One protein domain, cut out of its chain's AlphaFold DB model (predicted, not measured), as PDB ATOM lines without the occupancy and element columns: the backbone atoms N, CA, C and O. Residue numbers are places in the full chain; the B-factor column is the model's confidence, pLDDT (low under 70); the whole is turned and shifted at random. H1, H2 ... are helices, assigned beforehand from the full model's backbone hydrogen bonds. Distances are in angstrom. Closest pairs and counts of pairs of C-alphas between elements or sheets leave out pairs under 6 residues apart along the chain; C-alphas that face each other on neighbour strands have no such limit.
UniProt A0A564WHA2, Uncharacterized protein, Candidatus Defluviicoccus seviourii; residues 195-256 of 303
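Overview. This is residues 195 to 256 of the 303 residues of an uncharacterized protein of Candidatus Defluviicoccus seviourii (UniProt A0A564WHA2). A small head and a free-standing helix lie far from each other, joined by an outstretched piece of chain. The head holds two short helices, H1 and H2, set nearly at a right angle, with residues 224 to 234, a stretch with no named element; residues 235 to 239 and the longest helix, H3, stick out from it as an arm. The printed part has 62 residues, with three named helices in the order H1, H2, H3 and no named strand; the class is all helix. The whole is extended, with a radius of gyration of the C-alphas of 17.1 A; the arm makes much of the length, and the spans are 49 by 20 by 18 A.

Arrangement. H1, residues 195 to 206, and H2, residues 211 to 216, only just touch, with 3 pairs of C-alphas within 8 A. H1 touches H2 with residues 203 to 204 alone, and the closest C-alphas, those of Cys 203 and Val 214, are 6.3 A apart. Their lines stand about perpendicular, at 87 degrees. H3, residues 240 to 256, is apart from H1 and from H2. In H1, H2 and H3 every O i to N i+4 pair is within hydrogen-bond range.

Along the chain. H1 has 12 residues and begins at C-alpha 195, at (56.073, 8.820, -8.283); it is 16.4 A long from first to last C-alpha. H2 has 6 residues and is 9.0 A long. H3 has 17 residues and is 24.5 A long, from C-alpha 240 at (47.995, 9.272, -30.573) to C-alpha 256 at (71.795, 5.019, -34.621).

Size, cuts and confidence. The link from H1 to H2 is tight, with 4 residues; that from H2 to H3 is long, with 23. Residues 218 to 223 and 235 to 256 stand free. The two C-alphas farthest apart, those of Thr 218 and Arg 256, are 51.1 A apart. The printed part has no cut, and no printed residue has a pLDDT under 70.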
ATOM      1  N   PRO A 195      56.531   8.059  -9.448       96.25
ATOM      2  CA  PRO A 195      56.073   8.820  -8.283       96.25
ATOM      3  C   PRO A 195      54.605   8.557  -7.926       96.25
ATOM      4  O   PRO A 195      54.254   8.438  -6.759       96.25
ATOM      5  N   LEU A 196      53.744   8.372  -8.934       96.94
ATOM      6  CA  LEU A 196      52.333   8.033  -8.723       96.94
ATOM      7  C   LEU A 196      52.156   6.661  -8.057       96.94
ATOM      8  O   LEU A 196      51.250   6.491  -7.242       96.94
ATOM      9  N   LYS A 197      53.025   5.687  -8.362       97.38
ATOM     10  CA  LYS A 197      53.022   4.379  -7.697       97.38
ATOM     11  C   LYS A 197      53.500   4.493  -6.248       97.38
ATOM     12  O   LYS A 197      52.862   3.914  -5.375       97.38
ATOM     13  N   ALA A 198      54.540   5.285  -5.982       97.31
ATOM     14  CA  ALA A 198      55.011   5.551  -4.620       97.31
ATOM     15  C   ALA A 198      53.926   6.229  -3.761       97.31
ATOM     16  O   ALA A 198      53.636   5.775  -2.656       97.31
ATOM     17  N   ILE A 199      53.243   7.245  -4.304       97.75
ATOM     18  CA  ILE A 199      52.101   7.891  -3.636       97.75
ATOM     19  C   ILE A 199      50.993   6.871  -3.354       97.75
ATOM     20  O   ILE A 199      50.464   6.827  -2.247       97.75
ATOM     21  N   ARG A 200      50.661   6.005  -4.322       97.50
ATOM     22  CA  ARG A 200      49.636   4.970  -4.126       97.50
ATOM     23  C   ARG A 200      49.991   4.008  -2.990       97.50
ATOM     24  O   ARG A 200      49.090   3.655  -2.230       97.50
ATOM     25  N   LEU A 201      51.257   3.595  -2.886       97.44
ATOM     26  CA  LEU A 201      51.749   2.760  -1.784       97.44
ATOM     27  C   LEU A 201      51.622   3.486  -0.444       97.44
ATOM     28  O   LEU A 201      51.133   2.894   0.511       97.44
ATOM     29  N   ARG A 202      51.949   4.784  -0.389       97.56
ATOM     30  CA  ARG A 202      51.750   5.589   0.823       97.56
ATOM     31  C   ARG A 202      50.277   5.722   1.208       97.56
ATOM     32  O   ARG A 202      49.956   5.682   2.389       97.56
ATOM     33  N   CYS A 203      49.370   5.845   0.240       98.12
ATOM     34  CA  CYS A 203      47.938   5.826   0.533       98.12
ATOM     35  C   CYS A 203      47.491   4.470   1.095       98.12
ATOM     36  O   CYS A 203      46.661   4.448   1.993       98.12
ATOM     37  N   LEU A 204      48.027   3.349   0.593       97.94
ATOM     38  CA  LEU A 204      47.734   2.029   1.168       97.94
ATOM     39  C   LEU A 204      48.232   1.940   2.606       97.94
ATOM     40  O   LEU A 204      47.467   1.540   3.466       97.94
ATOM     41  N   ASP A 205      49.467   2.359   2.862       97.75
ATOM     42  CA  ASP A 205      50.062   2.403   4.200       97.75
ATOM     43  C   ASP A 205      49.216   3.243   5.180       97.75
ATOM     44  O   ASP A 205      48.814   2.764   6.237       97.75
ATOM     45  N   CYS A 206      48.813   4.450   4.767       97.75
ATOM     46  CA  CYS A 206      47.930   5.327   5.543       97.75
ATOM     47  C   CYS A 206      46.545   4.712   5.822       97.75
ATOM     48  O   CYS A 206      45.947   4.994   6.855       97.75
ATOM     49  N   SER A 207      46.027   3.891   4.905       97.62
ATOM     50  CA  SER A 207      44.745   3.186   5.034       97.62
ATOM     51  C   SER A 207      44.910   1.740   5.529       97.62
ATOM     52  O   SER A 207      44.095   0.878   5.196       97.62
ATOM     53  N   SER A 208      45.982   1.442   6.272       97.19
ATOM     54  CA  SER A 208      46.250   0.122   6.874       97.19
ATOM     55  C   SER A 208      46.216  -1.044   5.871       97.19
ATOM     56  O   SER A 208      45.757  -2.145   6.167       97.19
ATOM     57  N   GLY A 209      46.668  -0.791   4.647       96.56
ATOM     58  CA  GLY A 209      46.710  -1.745   3.543       96.56
ATOM     59  C   GLY A 209      45.381  -1.957   2.814       96.56
ATOM     60  O   GLY A 209      45.348  -2.734   1.861       96.56
ATOM     61  N   GLN A 210      44.294  -1.277   3.196       97.56
ATOM     62  CA  GLN A 210      42.970  -1.507   2.617       97.56
ATOM     63  C   GLN A 210      42.745  -0.673   1.342       97.56
ATOM     64  O   GLN A 210      42.627   0.554   1.401       97.56
ATOM     65  N   PRO A 211      42.633  -1.292   0.150       97.38
ATOM     66  CA  PRO A 211      42.455  -0.545  -1.093       97.38
ATOM     67  C   PRO A 211      41.075   0.118  -1.204       97.38
ATOM     68  O   PRO A 211      40.967   1.148  -1.873       97.38
ATOM     69  N   ALA A 212      40.049  -0.454  -0.565       97.94
ATOM     70  CA  ALA A 212      38.698   0.105  -0.516       97.94
ATOM     71  C   ALA A 212      38.676   1.438   0.248       97.94
ATOM     72  O   ALA A 212      38.142   2.425  -0.255       97.94
ATOM     73  N   GLU A 213      39.365   1.496   1.387       98.06
ATOM     74  CA  GLU A 213      39.506   2.705   2.203       98.06
ATOM     75  C   GLU A 213      40.194   3.841   1.441       98.06
ATOM     76  O   GLU A 213      39.756   4.986   1.490       98.06
ATOM     77  N   VAL A 214      41.201   3.544   0.610       98.25
ATOM     78  CA  VAL A 214      41.819   4.582  -0.239       98.25
ATOM     79  C   VAL A 214      40.809   5.209  -1.211       98.25
ATOM     80  O   VAL A 214      40.905   6.396  -1.545       98.25
ATOM     81  N   ARG A 215      39.817   4.435  -1.667       97.62
ATOM     82  CA  ARG A 215      38.734   4.943  -2.516       97.62
ATOM     83  C   ARG A 215      37.718   5.766  -1.740       97.62
ATOM     84  O   ARG A 215      37.283   6.787  -2.268       97.62
ATOM     85  N   LEU A 216      37.398   5.354  -0.518       98.06
ATOM     86  CA  LEU A 216      36.457   6.039   0.369       98.06
ATOM     87  C   LEU A 216      37.082   7.213   1.143       98.06
ATOM     88  O   LEU A 216      36.361   7.971   1.778       98.06
ATOM     89  N   CYS A 217      38.401   7.409   1.051       98.12
ATOM     90  CA  CYS A 217      39.124   8.468   1.749       98.12
ATOM     91  C   CYS A 217      38.547   9.872   1.469       98.12
ATOM     92  O   CYS A 217      38.595  10.375   0.339       98.12
ATOM     93  N   THR A 218      38.069  10.524   2.533       98.19
ATOM     94  CA  THR A 218      37.434  11.855   2.529       98.19
ATOM     95  C   THR A 218      38.395  13.004   2.846       98.19
ATOM     96  O   THR A 218      37.976  14.158   2.867       98.19
ATOM     97  N   ALA A 219      39.688  12.729   3.054       97.94
ATOM     98  CA  ALA A 219      40.706  13.733   3.379       97.94
ATOM     99  C   ALA A 219      41.079  14.605   2.161       97.94
ATOM    100  O   ALA A 219      42.194  14.535   1.647       97.94
ATOM    101  N   VAL A 220      40.142  15.419   1.673       97.62
ATOM    102  CA  VAL A 220      40.283  16.241   0.455       97.62
ATOM    103  C   VAL A 220      41.370  17.315   0.557       97.62
ATOM    104  O   VAL A 220      41.897  17.746  -0.463       97.62
ATOM    105  N   THR A 221      41.745  17.715   1.774       98.31
ATOM    106  CA  THR A 221      42.855  18.645   2.041       98.31
ATOM    107  C   THR A 221      44.225  17.976   1.939       98.31
ATOM    108  O   THR A 221      45.249  18.658   1.924       98.31
ATOM    109  N   CYS A 222      44.277  16.641   1.853       98.12
ATOM    110  CA  CYS A 222      45.531  15.919   1.727       98.12
ATOM    111  C   CYS A 222      46.165  16.196   0.350       98.12
ATOM    112  O   CYS A 222      45.536  15.937  -0.680       98.12
ATOM    113  N   PRO A 223      47.443  16.616   0.287       97.94
ATOM    114  CA  PRO A 223      48.110  16.932  -0.979       97.94
ATOM    115  C   PRO A 223      48.249  15.713  -1.906       97.94
ATOM    116  O   PRO A 223      48.363  15.859  -3.121       97.94
ATOM    117  N   SER A 224      48.214  14.496  -1.353       97.81
ATOM    118  CA  SER A 224      48.246  13.257  -2.139       97.81
ATOM    119  C   SER A 224      46.875  12.822  -2.672       97.81
ATOM    120  O   SER A 224      46.809  12.000  -3.591       97.81
ATOM    121  N   TRP A 225      45.778  13.382  -2.143       98.06
ATOM    122  CA  TRP A 225      44.407  12.971  -2.461       98.06
ATOM    123  C   TRP A 225      44.095  12.982  -3.967       98.06
ATOM    124  O   TRP A 225      43.540  11.986  -4.444       98.06
ATOM    125  N   PRO A 226      44.501  13.996  -4.763       97.75
ATOM    126  CA  PRO A 226      44.258  14.017  -6.210       97.75
ATOM    127  C   PRO A 226      44.979  12.895  -6.972       97.75
ATOM    128  O   PRO A 226      44.550  12.500  -8.053       97.75
ATOM    129  N   PHE A 227      46.065  12.363  -6.406       97.69
ATOM    130  CA  PHE A 227      46.930  11.362  -7.032       97.69
ATOM    131  C   PHE A 227      46.682   9.941  -6.520       97.69
ATOM    132  O   PHE A 227      47.230   8.987  -7.077       97.69
ATOM    133  N   ARG A 228      45.847   9.772  -5.486       97.19
ATOM    134  CA  ARG A 228      45.642   8.494  -4.781       97.19
ATOM    135  C   ARG A 228      45.113   7.359  -5.664       97.19
ATOM    136  O   ARG A 228      45.228   6.197  -5.295       97.19
ATOM    137  N   MET A 229      44.557   7.681  -6.834       96.88
ATOM    138  CA  MET A 229      44.103   6.712  -7.843       96.88
ATOM    139  C   MET A 229      45.162   6.386  -8.907       96.88
ATOM    140  O   MET A 229      44.860   5.740  -9.905       96.88
ATOM    141  N   GLY A 230      46.410   6.824  -8.720       95.06
ATOM    142  CA  GLY A 230      47.505   6.558  -9.655       95.06
ATOM    143  C   GLY A 230      47.436   7.375 -10.947       95.06
ATOM    144  O   GLY A 230      48.091   7.030 -11.929       95.06
ATOM    145  N   ARG A 231      46.661   8.467 -10.965       94.38
ATOM    146  CA  ARG A 231      46.544   9.384 -12.103       94.38
ATOM    147  C   ARG A 231      46.797  10.819 -11.657       94.38
ATOM    148  O   ARG A 231      46.385  11.216 -10.578       94.38
ATOM    149  N   ASN A 232      47.471  11.590 -12.505       95.50
ATOM    150  CA  ASN A 232      47.630  13.028 -12.324       95.50
ATOM    151  C   ASN A 232      46.503  13.761 -13.084       95.50
ATOM    152  O   ASN A 232      46.467  13.627 -14.312       95.50
ATOM    153  N   PRO A 233      45.613  14.510 -12.402       95.12
ATOM    154  CA  PRO A 233      44.497  15.207 -13.049       95.12
ATOM    155  C   PRO A 233      44.938  16.413 -13.891       95.12
ATOM    156  O   PRO A 233      44.263  16.761 -14.852       95.12
ATOM    157  N   TRP A 234      46.098  17.008 -13.605       95.75
ATOM    158  CA  TRP A 234      46.650  18.127 -14.382       95.75
ATOM    159  C   TRP A 234      47.427  17.681 -15.622       95.75
ATOM    160  O   TRP A 234      47.830  18.504 -16.444       95.75
ATOM    161  N   ARG A 235      47.666  16.375 -15.779       92.62
ATOM    162  CA  ARG A 235      48.351  15.842 -16.955       92.62
ATOM    163  C   ARG A 235      47.328  15.484 -18.025       92.62
ATOM    164  O   ARG A 235      46.618  14.485 -17.898       92.62
ATOM    165  N   SER A 236      47.327  16.258 -19.110       89.12
ATOM    166  CA  SER A 236      46.504  15.976 -20.283       89.12
ATOM    167  C   SER A 236      46.809  14.594 -20.862       89.12
ATOM    168  O   SER A 236      47.925  14.060 -20.755       89.12
ATOM    169  N   GLU A 237      45.809  14.007 -21.510       87.00
ATOM    170  CA  GLU A 237      46.019  12.786 -22.273       87.00
ATOM    171  C   GLU A 237      47.003  13.045 -23.415       87.00
ATOM    172  O   GLU A 237      46.995  14.093 -24.062       87.00
ATOM    173  N   VAL A 238      47.915  12.102 -23.630       89.75
ATOM    174  CA  VAL A 238      48.864  12.182 -24.745       89.75
ATOM    175  C   VAL A 238      48.099  11.803 -26.008       89.75
ATOM    176  O   VAL A 238      47.539  10.710 -26.034       89.75
ATOM    177  N   SER A 239      48.078  12.657 -27.032       92.62
ATOM    178  CA  SER A 239      47.443  12.340 -28.319       92.62
ATOM    179  C   SER A 239      48.133  11.162 -29.016       92.62
ATOM    180  O   SER A 239      49.335  10.948 -28.826       92.62
ATOM    181  N   GLU A 240      47.405  10.412 -29.850       93.38
ATOM    182  CA  GLU A 240      47.995   9.272 -30.573       93.38
ATOM    183  C   GLU A 240      49.146   9.719 -31.479       93.38
ATOM    184  O   GLU A 240      50.208   9.108 -31.446       93.38
ATOM    185  N   GLY A 241      49.014  10.860 -32.165       95.25
ATOM    186  CA  GLY A 241      50.105  11.421 -32.971       95.25
ATOM    187  C   GLY A 241      51.378  11.706 -32.161       95.25
ATOM    188  O   GLY A 241      52.485  11.448 -32.630       95.25
ATOM    189  N   ARG A 242      51.254  12.161 -30.902       93.00
ATOM    190  CA  ARG A 242      52.414  12.356 -30.014       93.00
ATOM    191  C   ARG A 242      53.011  11.025 -29.551       93.00
ATOM    192  O   ARG A 242      54.232  10.936 -29.418       93.00
ATOM    193  N   ARG A 243      52.187   9.996 -29.316       93.88
ATOM    194  CA  ARG A 243      52.675   8.637 -29.006       93.88
ATOM    195  C   ARG A 243      53.404   8.035 -30.199       93.88
ATOM    196  O   ARG A 243      54.477   7.469 -30.022       93.88
ATOM    197  N   GLU A 244      52.864   8.196 -31.401       96.31
ATOM    198  CA  GLU A 244      53.478   7.716 -32.633       96.31
ATOM    199  C   GLU A 244      54.814   8.417 -32.900       96.31
ATOM    200  O   GLU A 244      55.820   7.750 -33.130       96.31
ATOM    201  N   ALA A 245      54.868   9.745 -32.768       95.50
ATOM    202  CA  ALA A 245      56.117  10.495 -32.867       95.50
ATOM    203  C   ALA A 245      57.161  10.015 -31.842       95.50
ATOM    204  O   ALA A 245      58.323   9.825 -32.192       95.50
ATOM    205  N   ALA A 246      56.755   9.749 -30.594       94.50
ATOM    206  CA  ALA A 246      57.650   9.188 -29.584       94.50
ATOM    207  C   ALA A 246      58.167   7.791 -29.974       94.50
ATOM    208  O   ALA A 246      59.365   7.544 -29.865       94.50
ATOM    209  N   ARG A 247      57.299   6.902 -30.486       95.62
ATOM    210  CA  ARG A 247      57.701   5.578 -30.997       95.62
ATOM    211  C   ARG A 247      58.719   5.705 -32.134       95.62
ATOM    212  O   ARG A 247      59.747   5.035 -32.098       95.62
ATOM    213  N   ARG A 248      58.473   6.601 -33.100       95.81
ATOM    214  CA  ARG A 248      59.410   6.874 -34.205       95.81
ATOM    215  C   ARG A 248      60.753   7.392 -33.693       95.81
ATOM    216  O   ARG A 248      61.786   6.906 -34.134       95.81
ATOM    217  N   ASN A 249      60.750   8.321 -32.737       96.56
ATOM    218  CA  ASN A 249      61.976   8.865 -32.151       96.56
ATOM    219  C   ASN A 249      62.799   7.792 -31.426       96.56
ATOM    220  O   ASN A 249      64.017   7.770 -31.546       96.56
ATOM    221  N   VAL A 250      62.152   6.878 -30.699       95.12
ATOM    222  CA  VAL A 250      62.859   5.754 -30.065       95.12
ATOM    223  C   VAL A 250      63.451   4.818 -31.122       95.12
ATOM    224  O   VAL A 250      64.610   4.434 -31.008       95.12
ATOM    225  N   ALA A 251      62.703   4.497 -32.184       93.94
ATOM    226  CA  ALA A 251      63.202   3.653 -33.270       93.94
ATOM    227  C   ALA A 251      64.419   4.270 -33.981       93.94
ATOM    228  O   ALA A 251      65.397   3.573 -34.249       93.94
ATOM    229  N   THR A 252      64.392   5.580 -34.248       94.00
ATOM    230  CA  THR A 252      65.517   6.270 -34.894       94.00
ATOM    231  C   THR A 252      66.745   6.352 -33.994       94.00
ATOM    232  O   THR A 252      67.859   6.182 -34.486       94.00
ATOM    233  N   LEU A 253      66.569   6.571 -32.686       93.19
ATOM    234  CA  LEU A 253      67.669   6.518 -31.721       93.19
ATOM    235  C   LEU A 253      68.290   5.121 -31.679       93.19
ATOM    236  O   LEU A 253      69.501   5.005 -31.846       93.19
ATOM    237  N   ASN A 254      67.465   4.076 -31.572       93.06
ATOM    238  CA  ASN A 254      67.936   2.693 -31.532       93.06
ATOM    239  C   ASN A 254      68.713   2.301 -32.798       93.06
ATOM    240  O   ASN A 254      69.746   1.651 -32.691       93.06
ATOM    241  N   ALA A 255      68.260   2.725 -33.984       90.12
ATOM    242  CA  ALA A 255      68.958   2.461 -35.243       90.12
ATOM    243  C   ALA A 255      70.337   3.142 -35.322       90.12
ATOM    244  O   ALA A 255      71.251   2.606 -35.939       90.12
ATOM    245  N   ARG A 256      70.504   4.310 -34.686       87.12
ATOM    246  CA  ARG A 256      71.795   5.019 -34.621       87.12
ATOM    247  C   ARG A 256      72.767   4.380 -33.641       87.12
ATOM    248  O   ARG A 256      73.967   4.414 -33.874       87.12
TER     249      ARG A 256